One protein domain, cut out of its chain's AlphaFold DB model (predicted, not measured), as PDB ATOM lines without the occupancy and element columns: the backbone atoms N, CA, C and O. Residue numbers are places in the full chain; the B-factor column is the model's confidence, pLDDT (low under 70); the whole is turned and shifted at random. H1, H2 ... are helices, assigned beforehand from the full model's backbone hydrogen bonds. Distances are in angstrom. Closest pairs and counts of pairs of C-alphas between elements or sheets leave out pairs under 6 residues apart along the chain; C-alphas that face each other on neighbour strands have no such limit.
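What this domain is: This is residues 88 to 165 of the 175 residues of the protein "Hypothetical protein" of Symbiodinium natans (UniProt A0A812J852). Two helices, H1 and H3, converge near their later ends as a V, and short H2 bridges one side of it. The tail, residues 150 to 165, folds back on the other side of H3 from H2. The printed part has 78 residues with three named helices, H1, H2, H3 in chain order, and no named strand: all helix. It is compact, with a radius of gyration of the C-alphas of 12.5 A and spans of 38 by 26 by 20 A.

How they stand to each other: H1, residues 95 to 114, touches H3, residues 134 to 149, with residues 106 to 110 alone, at a steep tilt of 55 degrees, the same way; the closest C-alphas, of Val 110 and His 148, are 6.5 A apart. H2, residues 118 to 126, is close to but not clearly touching H1; the closest C-alphas, of Met 111 and Leu 121, are 7.1 A apart. H2 touches residues 137 to 141 of H3, about perpendicular at 73 degrees; the closest C-alphas, of Leu 125 and Lys 140, are 5.9 A apart. Every O i to N i+4 pair is within hydrogen-bond range in H2 and H3, and 15 of 16 in H1.

Where its parts are: H1 is 29.1 A long from C-alpha 95 at (376.659, 295.517, 250.410); H2 is 11.8 A long; H3 is 21.4 A long and ends at C-alpha 149, (362.704, 279.161, 244.050).

The domain as a whole: The farthest C-alphas, of Lys 91 and Gly 128, are 38.5 A apart. The printed part has no cut; the link H1 to H2 is tight and H2 to H3 short. The model's pLDDT is under 70 at residues 88 to 89, 127 to 131, 151 and 164 to 165.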
ATOM      1  N   LYS A  88     373.479 300.329 238.729       69.12
ATOM      2  CA  LYS A  88     374.895 300.205 239.090       69.12
ATOM      3  C   LYS A  88     375.475 298.897 238.557       69.12
ATOM      4  O   LYS A  88     374.781 297.886 238.461       69.12
ATOM      5  N   SER A  89     376.770 298.899 238.245       67.69
ATOM      6  CA  SER A  89     377.496 297.640 238.063       67.69
ATOM      7  C   SER A  89     377.661 296.957 239.427       67.69
ATOM      8  O   SER A  89     377.773 297.647 240.438       67.69
ATOM      9  N   GLU A  90     377.703 295.619 239.485       71.56
ATOM     10  CA  GLU A  90     377.841 294.886 240.763       71.56
ATOM     11  C   GLU A  90     379.060 295.340 241.587       71.56
ATOM     12  O   GLU A  90     379.036 295.279 242.811       71.56
ATOM     13  N   LYS A  91     380.112 295.834 240.923       77.31
ATOM     14  CA  LYS A  91     381.344 296.319 241.566       77.31
ATOM     15  C   LYS A  91     381.178 297.673 242.258       77.31
ATOM     16  O   LYS A  91     381.991 298.010 243.112       77.31
ATOM     17  N   ASP A  92     380.151 298.428 241.879       73.50
ATOM     18  CA  ASP A  92     379.866 299.769 242.390       73.50
ATOM     19  C   ASP A  92     378.700 299.772 243.395       73.50
ATOM     20  O   ASP A  92     378.301 300.835 243.879       73.50
ATOM     21  N   MET A  93     378.130 298.596 243.690       78.19
ATOM     22  CA  MET A  93     377.059 298.435 244.670       78.19
ATOM     23  C   MET A  93     377.627 298.366 246.089       78.19
ATOM     24  O   MET A  93     378.610 297.674 246.356       78.19
ATOM     25  N   SER A  94     376.973 299.047 247.027       79.50
ATOM     26  CA  SER A  94     377.182 298.780 248.451       79.50
ATOM     27  C   SER A  94     376.703 297.367 248.809       79.50
ATOM     28  O   SER A  94     375.924 296.755 248.078       79.50
ATOM     29  N   MET A  95     377.118 296.839 249.964       79.31
ATOM     30  CA  MET A  95     376.659 295.517 250.410       79.31
ATOM     31  C   MET A  95     375.126 295.457 250.543       79.31
ATOM     32  O   MET A  95     374.514 294.474 250.137       79.31
ATOM     33  N   ALA A  96     374.498 296.527 251.040       78.25
ATOM     34  CA  ALA A  96     373.042 296.625 251.148       78.25
ATOM     35  C   ALA A  96     372.356 296.645 249.769       78.25
ATOM     36  O   ALA A  96     371.337 295.989 249.573       78.25
ATOM     37  N   GLU A  97     372.944 297.338 248.790       78.69
ATOM     38  CA  GLU A  97     372.454 297.378 247.404       78.69
ATOM     39  C   GLU A  97     372.588 296.025 246.707       78.69
ATOM     40  O   GLU A  97     371.665 295.583 246.021       78.69
ATOM     41  N   TRP A  98     373.718 295.347 246.908       82.94
ATOM     42  CA  TRP A  98     373.964 294.015 246.368       82.94
ATOM     43  C   TRP A  98     372.969 292.998 246.939       82.94
ATOM     44  O   TRP A  98     372.328 292.253 246.192       82.94
ATOM     45  N   ASN A  99     372.770 293.043 248.259       83.06
ATOM     46  CA  ASN A  99     371.782 292.258 248.987       83.06
ATOM     47  C   ASN A  99     370.368 292.480 248.423       83.06
ATOM     48  O   ASN A  99     369.707 291.530 247.992       83.06
ATOM     49  N   ALA A 100     369.924 293.737 248.355       83.44
ATOM     50  CA  ALA A 100     368.625 294.101 247.802       83.44
ATOM     51  C   ALA A 100     368.465 293.622 246.348       83.44
ATOM     52  O   ALA A 100     367.472 292.978 246.013       83.44
ATOM     53  N   SER A 101     369.460 293.861 245.489       82.62
ATOM     54  CA  SER A 101     369.445 293.465 244.074       82.62
ATOM     55  C   SER A 101     369.260 291.959 243.892       82.62
ATOM     56  O   SER A 101     368.378 291.518 243.149       82.62
ATOM     57  N   HIS A 102     370.030 291.147 244.621       82.88
ATOM     58  CA  HIS A 102     369.907 289.693 244.561       82.88
ATOM     59  C   HIS A 102     368.547 289.203 245.060       82.88
ATOM     60  O   HIS A 102     367.967 288.298 244.454       82.88
ATOM     61  N   PHE A 103     368.031 289.814 246.128       87.00
ATOM     62  CA  PHE A 103     366.754 289.442 246.719       87.00
ATOM     63  C   PHE A 103     365.561 289.799 245.830       87.00
ATOM     64  O   PHE A 103     364.755 288.930 245.486       87.00
ATOM     65  N   PHE A 104     365.466 291.060 245.404       85.94
ATOM     66  CA  PHE A 104     364.357 291.539 244.584       85.94
ATOM     67  C   PHE A 104     364.345 290.901 243.199       85.94
ATOM     68  O   PHE A 104     363.267 290.616 242.687       85.94
ATOM     69  N   ARG A 105     365.506 290.583 242.613       85.44
ATOM     70  CA  ARG A 105     365.564 289.848 241.341       85.44
ATOM     71  C   ARG A 105     364.837 288.507 241.416       85.44
ATOM     72  O   ARG A 105     364.123 288.145 240.486       85.44
ATOM     73  N   ASP A 106     365.011 287.758 242.501       86.75
ATOM     74  CA  ASP A 106     364.327 286.475 242.648       86.75
ATOM     75  C   ASP A 106     362.853 286.654 243.029       86.75
ATOM     76  O   ASP A 106     362.019 285.863 242.595       86.75
ATOM     77  N   LEU A 107     362.505 287.729 243.742       85.50
ATOM     78  CA  LEU A 107     361.113 288.084 244.023       85.50
ATOM     79  C   LEU A 107     360.348 288.441 242.739       85.50
ATOM     80  O   LEU A 107     359.229 287.971 242.542       85.50
ATOM     81  N   VAL A 108     360.981 289.177 241.822       85.81
ATOM     82  CA  VAL A 108     360.434 289.490 240.492       85.81
ATOM     83  C   VAL A 108     360.186 288.215 239.692       85.81
ATOM     84  O   VAL A 108     359.105 288.061 239.136       85.81
ATOM     85  N   LYS A 109     361.102 287.239 239.707       86.69
ATOM     86  CA  LYS A 109     360.862 285.942 239.041       86.69
ATOM     87  C   LYS A 109     359.634 285.219 239.595       86.69
ATOM     88  O   LYS A 109     358.907 284.576 238.840       86.69
ATOM     89  N   VAL A 110     359.397 285.297 240.908       86.62
ATOM     90  CA  VAL A 110     358.183 284.735 241.521       86.62
ATOM     91  C   VAL A 110     356.941 285.479 241.039       86.62
ATOM     92  O   VAL A 110     355.945 284.832 240.716       86.62
ATOM     93  N   MET A 111     356.999 286.810 240.950       87.50
ATOM     94  CA  MET A 111     355.898 287.612 240.417       87.50
ATOM     95  C   MET A 111     355.605 287.272 238.956       87.50
ATOM     96  O   MET A 111     354.458 287.007 238.621       87.50
ATOM     97  N   GLU A 112     356.625 287.198 238.104       87.44
ATOM     98  CA  GLU A 112     356.488 286.845 236.688       87.44
ATOM     99  C   GLU A 112     355.891 285.443 236.517       87.44
ATOM    100  O   GLU A 112     354.922 285.264 235.779       87.44
ATOM    101  N   LYS A 113     356.402 284.452 237.262       87.75
ATOM    102  CA  LYS A 113     355.914 283.065 237.217       87.75
ATOM    103  C   LYS A 113     354.439 282.949 237.601       87.75
ATOM    104  O   LYS A 113     353.732 282.111 237.047       87.75
ATOM    105  N   ASN A 114     353.987 283.770 238.544       86.06
ATOM    106  CA  ASN A 114     352.604 283.777 239.013       86.06
ATOM    107  C   ASN A 114     351.738 284.866 238.349       86.06
ATOM    108  O   ASN A 114     350.564 284.996 238.689       86.06
ATOM    109  N   SER A 115     352.293 285.637 237.405       89.19
ATOM    110  CA  SER A 115     351.635 286.797 236.781       89.19
ATOM    111  C   SER A 115     351.086 287.812 237.799       89.19
ATOM    112  O   SER A 115     349.979 288.330 237.651       89.19
ATOM    113  N   TRP A 116     351.841 288.081 238.865       87.19
ATOM    114  CA  TRP A 116     351.460 289.025 239.916       87.19
ATOM    115  C   TRP A 116     351.941 290.444 239.619       87.19
ATOM    116  O   TRP A 116     353.080 290.654 239.202       87.19
ATOM    117  N   SER A 117     351.087 291.425 239.917       82.88
ATOM    118  CA  SER A 117     351.495 292.826 240.026       82.88
ATOM    119  C   SER A 117     352.166 293.093 241.386       82.88
ATOM    120  O   SER A 117     351.993 292.296 242.319       82.88
ATOM    121  N   PRO A 118     352.924 294.197 241.538       78.50
ATOM    122  CA  PRO A 118     353.502 294.582 242.826       78.50
ATOM    123  C   PRO A 118     352.455 294.679 243.942       78.50
ATOM    124  O   PRO A 118     352.660 294.142 245.025       78.50
ATOM    125  N   GLU A 119     351.290 295.266 243.668       78.06
ATOM    126  CA  GLU A 119     350.191 295.406 244.633       78.06
ATOM    127  C   GLU A 119     349.662 294.037 245.071       78.06
ATOM    128  O   GLU A 119     349.382 293.806 246.251       78.06
ATOM    129  N   ARG A 120     349.575 293.085 244.128       81.69
ATOM    130  CA  ARG A 120     349.178 291.713 244.450       81.69
ATOM    131  C   ARG A 120     350.220 291.030 245.323       81.69
ATOM    132  O   ARG A 120     349.837 290.403 246.305       81.69
ATOM    133  N   LEU A 121     351.509 291.183 245.018       83.50
ATOM    134  CA  LEU A 121     352.588 290.665 245.859       83.50
ATOM    135  C   LEU A 121     352.488 291.224 247.286       83.50
ATOM    136  O   LEU A 121     352.543 290.454 248.242       83.50
ATOM    137  N   PHE A 122     352.290 292.534 247.443       76.94
ATOM    138  CA  PHE A 122     352.111 293.146 248.761       76.94
ATOM    139  C   PHE A 122     350.843 292.667 249.468       76.94
ATOM    140  O   PHE A 122     350.860 292.523 250.683       76.94
ATOM    141  N   THR A 123     349.776 292.339 248.741       80.00
ATOM    142  CA  THR A 123     348.577 291.724 249.330       80.00
ATOM    143  C   THR A 123     348.873 290.316 249.861       80.00
ATOM    144  O   THR A 123     348.502 289.993 250.991       80.00
ATOM    145  N   GLU A 124     349.582 289.491 249.080       81.94
ATOM    146  CA  GLU A 124     349.987 288.131 249.473       81.94
ATOM    147  C   GLU A 124     350.953 288.151 250.671       81.94
ATOM    148  O   GLU A 124     350.812 287.368 251.611       81.94
ATOM    149  N   LEU A 125     351.906 289.089 250.687       82.12
ATOM    150  CA  LEU A 125     352.835 289.277 251.804       82.12
ATOM    151  C   LEU A 125     352.140 289.916 253.018       82.12
ATOM    152  O   LEU A 125     352.330 289.482 254.148       82.12
ATOM    153  N   GLY A 126     351.278 290.906 252.819       74.31
ATOM    154  CA  GLY A 126     350.516 291.580 253.871       74.31
ATOM    155  C   GLY A 126     349.519 290.656 254.568       74.31
ATOM    156  O   GLY A 126     349.251 290.812 255.758       74.31
ATOM    157  N   GLY A 127     349.009 289.641 253.862       68.06
ATOM    158  CA  GLY A 127     347.935 288.780 254.359       68.06
ATOM    159  C   GLY A 127     346.651 289.564 254.648       68.06
ATOM    160  O   GLY A 127     345.925 289.215 255.574       68.06
ATOM    161  N   GLY A 128     346.415 290.659 253.914       64.75
ATOM    162  CA  GLY A 128     345.261 291.545 254.099       64.75
ATOM    163  C   GLY A 128     345.341 292.518 255.283       64.75
ATOM    164  O   GLY A 128     344.335 293.145 255.598       64.75
ATOM    165  N   LYS A 129     346.496 292.657 255.954       64.94
ATOM    166  CA  LYS A 129     346.710 293.716 256.958       64.94
ATOM    167  C   LYS A 129     346.945 295.073 256.277       64.94
ATOM    168  O   LYS A 129     347.655 295.126 255.279       64.94
ATOM    169  N   GLU A 130     346.431 296.152 256.873       63.03
ATOM    170  CA  GLU A 130     346.678 297.549 256.447       63.03
ATOM    171  C   GLU A 130     348.111 298.032 256.727       63.03
ATOM    172  O   GLU A 130     348.535 299.055 256.203       63.03
ATOM    173  N   ALA A 131     348.861 297.312 257.565       67.00
ATOM    174  CA  ALA A 131     350.258 297.602 257.848       67.00
ATOM    175  C   ALA A 131     351.031 296.298 258.074       67.00
ATOM    176  O   ALA A 131     350.564 295.390 258.772       67.00
ATOM    177  N   ILE A 132     352.226 296.219 257.495       75.50
ATOM    178  CA  ILE A 132     353.179 295.130 257.698       75.50
ATOM    179  C   ILE A 132     354.502 295.717 258.177       75.50
ATOM    180  O   ILE A 132     355.007 296.689 257.618       75.50
ATOM    181  N   THR A 133     355.066 295.139 259.231       79.38
ATOM    182  CA  THR A 133     356.393 295.546 259.698       79.38
ATOM    183  C   THR A 133     357.477 294.998 258.769       79.38
ATOM    184  O   THR A 133     357.304 293.966 258.121       79.38
ATOM    185  N   LYS A 134     358.648 295.639 258.740       77.00
ATOM    186  CA  LYS A 134     359.802 295.173 257.955       77.00
ATOM    187  C   LYS A 134     360.182 293.715 258.250       77.00
ATOM    188  O   LYS A 134     360.436 292.953 257.325       77.00
ATOM    189  N   GLN A 135     360.209 293.321 259.527       80.06
ATOM    190  CA  GLN A 135     360.543 291.948 259.924       80.06
ATOM    191  C   GLN A 135     359.514 290.944 259.390       80.06
ATOM    192  O   GLN A 135     359.897 289.924 258.821       80.06
ATOM    193  N   GLU A 136     358.220 291.262 259.499       80.25
ATOM    194  CA  GLU A 136     357.156 290.427 258.933       80.25
ATOM    195  C   GLU A 136     357.256 290.341 257.402       80.25
ATOM    196  O   GLU A 136     357.069 289.264 256.833       80.25
ATOM    197  N   LEU A 137     357.562 291.456 256.732       82.88
ATOM    198  CA  LEU A 137     357.729 291.511 255.280       82.88
ATOM    199  C   LEU A 137     358.908 290.642 254.827       82.88
ATOM    200  O   LEU A 137     358.766 289.840 253.903       82.88
ATOM    201  N   GLU A 138     360.048 290.752 255.510       85.44
ATOM    202  CA  GLU A 138     361.241 289.948 255.249       85.44
ATOM    203  C   GLU A 138     360.988 288.457 255.436       85.44
ATOM    204  O   GLU A 138     361.339 287.650 254.570       85.44
ATOM    205  N   GLU A 139     360.377 288.077 256.553       85.25
ATOM    206  CA  GLU A 139     360.132 286.678 256.871       85.25
ATOM    207  C   GLU A 139     359.176 286.042 255.858       85.25
ATOM    208  O   GLU A 139     359.477 284.990 255.284       85.25
ATOM    209  N   LYS A 140     358.071 286.724 255.542       85.06
ATOM    210  CA  LYS A 140     357.101 286.228 254.563       85.06
ATOM    211  C   LYS A 140     357.666 286.182 253.148       85.06
ATOM    212  O   LYS A 140     357.440 285.198 252.443       85.06
ATOM    213  N   ALA A 141     358.451 287.179 252.740       86.19
ATOM    214  CA  ALA A 141     359.105 287.165 251.435       86.19
ATOM    215  C   ALA A 141     360.119 286.013 251.326       86.19
ATOM    216  O   ALA A 141     360.177 285.336 250.299       86.19
ATOM    217  N   ARG A 142     360.862 285.701 252.397       87.25
ATOM    218  CA  ARG A 142     361.760 284.531 252.426       87.25
ATOM    219  C   ARG A 142     361.003 283.211 252.354       87.25
ATOM    220  O   ARG A 142     361.452 282.304 251.654       87.25
ATOM    221  N   VAL A 143     359.871 283.085 253.045       85.88
ATOM    222  CA  VAL A 143     359.006 281.899 252.935       85.88
ATOM    223  C   VAL A 143     358.516 281.740 251.496       85.88
ATOM    224  O   VAL A 143     358.652 280.660 250.921       85.88
ATOM    225  N   LEU A 144     358.040 282.823 250.882       86.06
ATOM    226  CA  LEU A 144     357.576 282.823 249.497       86.06
ATOM    227  C   LEU A 144     358.683 282.375 248.527       86.06
ATOM    228  O   LEU A 144     358.455 281.490 247.697       86.06
ATOM    229  N   LEU A 145     359.890 282.928 248.671       86.31
ATOM    230  CA  LEU A 145     361.057 282.562 247.867       86.31
ATOM    231  C   LEU A 145     361.480 281.103 248.081       86.31
ATOM    232  O   LEU A 145     361.799 280.421 247.109       86.31
ATOM    233  N   ARG A 146     361.439 280.582 249.316       85.56
ATOM    234  CA  ARG A 146     361.722 279.160 249.596       85.56
ATOM    235  C   ARG A 146     360.761 278.239 248.859       85.56
ATOM    236  O   ARG A 146     361.197 277.249 248.277       85.56
ATOM    237  N   VAL A 147     359.472 278.575 248.863       84.19
ATOM    238  CA  VAL A 147     358.431 277.774 248.206       84.19
ATOM    239  C   VAL A 147     358.594 277.785 246.684       84.19
ATOM    240  O   VAL A 147     358.434 276.748 246.045       84.19
ATOM    241  N   HIS A 148     358.935 278.932 246.093       80.62
ATOM    242  CA  HIS A 148     358.894 279.103 244.637       80.62
ATOM    243  C   HIS A 148     360.239 278.908 243.927       80.62
ATOM    244  O   HIS A 148     360.247 278.484 242.768       80.62
ATOM    245  N   CYS A 149     361.350 279.200 244.605       76.31
ATOM    246  CA  CYS A 149     362.704 279.161 244.050       76.31
ATOM    247  C   CYS A 149     363.579 278.053 244.665       76.31
ATOM    248  O   CYS A 149     364.657 277.770 244.145       76.31
ATOM    249  N   GLY A 150     363.145 277.401 245.752       75.56
ATOM    250  CA  GLY A 150     363.906 276.339 246.415       75.56
ATOM    251  C   GLY A 150     365.203 276.858 247.048       75.56
ATOM    252  O   GLY A 150     365.164 277.560 248.057       75.56
ATOM    253  N   ARG A 151     366.362 276.501 246.470       69.56
ATOM    254  CA  ARG A 151     367.684 277.020 246.874       69.56
ATOM    255  C   ARG A 151     368.012 278.262 246.050       69.56
ATOM    256  O   ARG A 151     368.478 278.150 244.921       69.56
ATOM    257  N   SER A 152     367.768 279.432 246.626       73.81
ATOM    258  CA  SER A 152     368.092 280.722 246.016       73.81
ATOM    259  C   SER A 152     369.141 281.466 246.861       73.81
ATOM    260  O   SER A 152     368.991 281.503 248.085       73.81
ATOM    261  N   PRO A 153     370.146 282.118 246.235       72.50
ATOM    262  CA  PRO A 153     371.083 283.010 246.927       72.50
ATOM    263  C   PRO A 153     370.387 284.155 247.677       72.50
ATOM    264  O   PRO A 153     370.913 284.647 248.669       72.50
ATOM    265  N   ALA A 154     369.178 284.551 247.260       75.56
ATOM    266  CA  ALA A 154     368.367 285.545 247.963       75.56
ATOM    267  C   ALA A 154     368.035 285.127 249.406       75.56
ATOM    268  O   ALA A 154     367.800 285.974 250.263       75.56
ATOM    269  N   LEU A 155     368.023 283.826 249.710       77.12
ATOM    270  CA  LEU A 155     367.738 283.341 251.060       77.12
ATOM    271  C   LEU A 155     368.904 283.545 252.031       77.12
ATOM    272  O   LEU A 155     368.662 283.577 253.237       77.12
ATOM    273  N   GLU A 156     370.124 283.700 251.517       79.25
ATOM    274  CA  GLU A 156     371.355 283.901 252.296       79.25
ATOM    275  C   GLU A 156     371.676 285.386 252.503       79.25
ATOM    276  O   GLU A 156     372.441 285.748 253.394       79.25
ATOM    277  N   VAL A 157     371.041 286.257 251.717       81.62
ATOM    278  CA  VAL A 157     371.162 287.709 251.826       81.62
ATOM    279  C   VAL A 157     370.641 288.207 253.176       81.62
ATOM    280  O   VAL A 157     369.545 287.830 253.602       81.62
ATOM    281  N   THR A 158     371.367 289.122 253.818       76.88
ATOM    282  CA  THR A 158     370.938 289.816 255.041       76.88
ATOM    283  C   THR A 158     370.227 291.134 254.717       76.88
ATOM    284  O   THR A 158     370.677 291.895 253.866       76.88
ATOM    285  N   GLN A 159     369.109 291.395 255.404       79.56
ATOM    286  CA  GLN A 159     368.411 292.694 255.421       79.56
ATOM    287  C   GLN A 159     368.141 293.336 254.034       79.56
ATOM    288  O   GLN A 159     368.549 294.466 253.765       79.56
ATOM    289  N   PRO A 160     367.453 292.638 253.112       79.44
ATOM    290  CA  PRO A 160     367.282 293.107 251.734       79.44
ATOM    291  C   PRO A 160     366.388 294.350 251.588       79.44
ATOM    292  O   PRO A 160     366.401 294.978 250.532       79.44
ATOM    293  N   PHE A 161     365.622 294.714 252.621       79.06
ATOM    294  CA  PHE A 161     364.727 295.876 252.606       79.06
ATOM    295  C   PHE A 161     365.350 297.128 253.244       79.06
ATOM    296  O   PHE A 161     364.699 298.167 253.262       79.06
ATOM    297  N   ASP A 162     366.602 297.071 253.722       74.88
ATOM    298  CA  ASP A 162     367.289 298.229 254.323       74.88
ATOM    299  C   ASP A 162     367.405 299.411 253.371       74.88
ATOM    300  O   ASP A 162     367.348 300.562 253.785       74.88
ATOM    301  N   ILE A 163     367.506 299.129 252.074       71.38
ATOM    302  CA  ILE A 163     367.587 300.163 251.048       71.38
ATOM    303  C   ILE A 163     366.301 300.988 250.895       71.38
ATOM    304  O   ILE A 163     366.327 302.049 250.278       71.38
ATOM    305  N   LEU A 164     365.175 300.506 251.429       66.94
ATOM    306  CA  LEU A 164     363.892 301.206 251.366       66.94
ATOM    307  C   LEU A 164     363.692 302.183 252.533       66.94
ATOM    308  O   LEU A 164     362.752 302.970 252.498       66.94
ATOM    309  N   ASP A 165     364.571 302.166 253.538       64.31
ATOM    310  CA  ASP A 165     364.541 303.086 254.678       64.31
ATOM    311  C   ASP A 165     365.606 304.170 254.532       64.31
ATOM    312  O   ASP A 165     366.671 304.157 255.145       64.31
TER     313      ASP A 165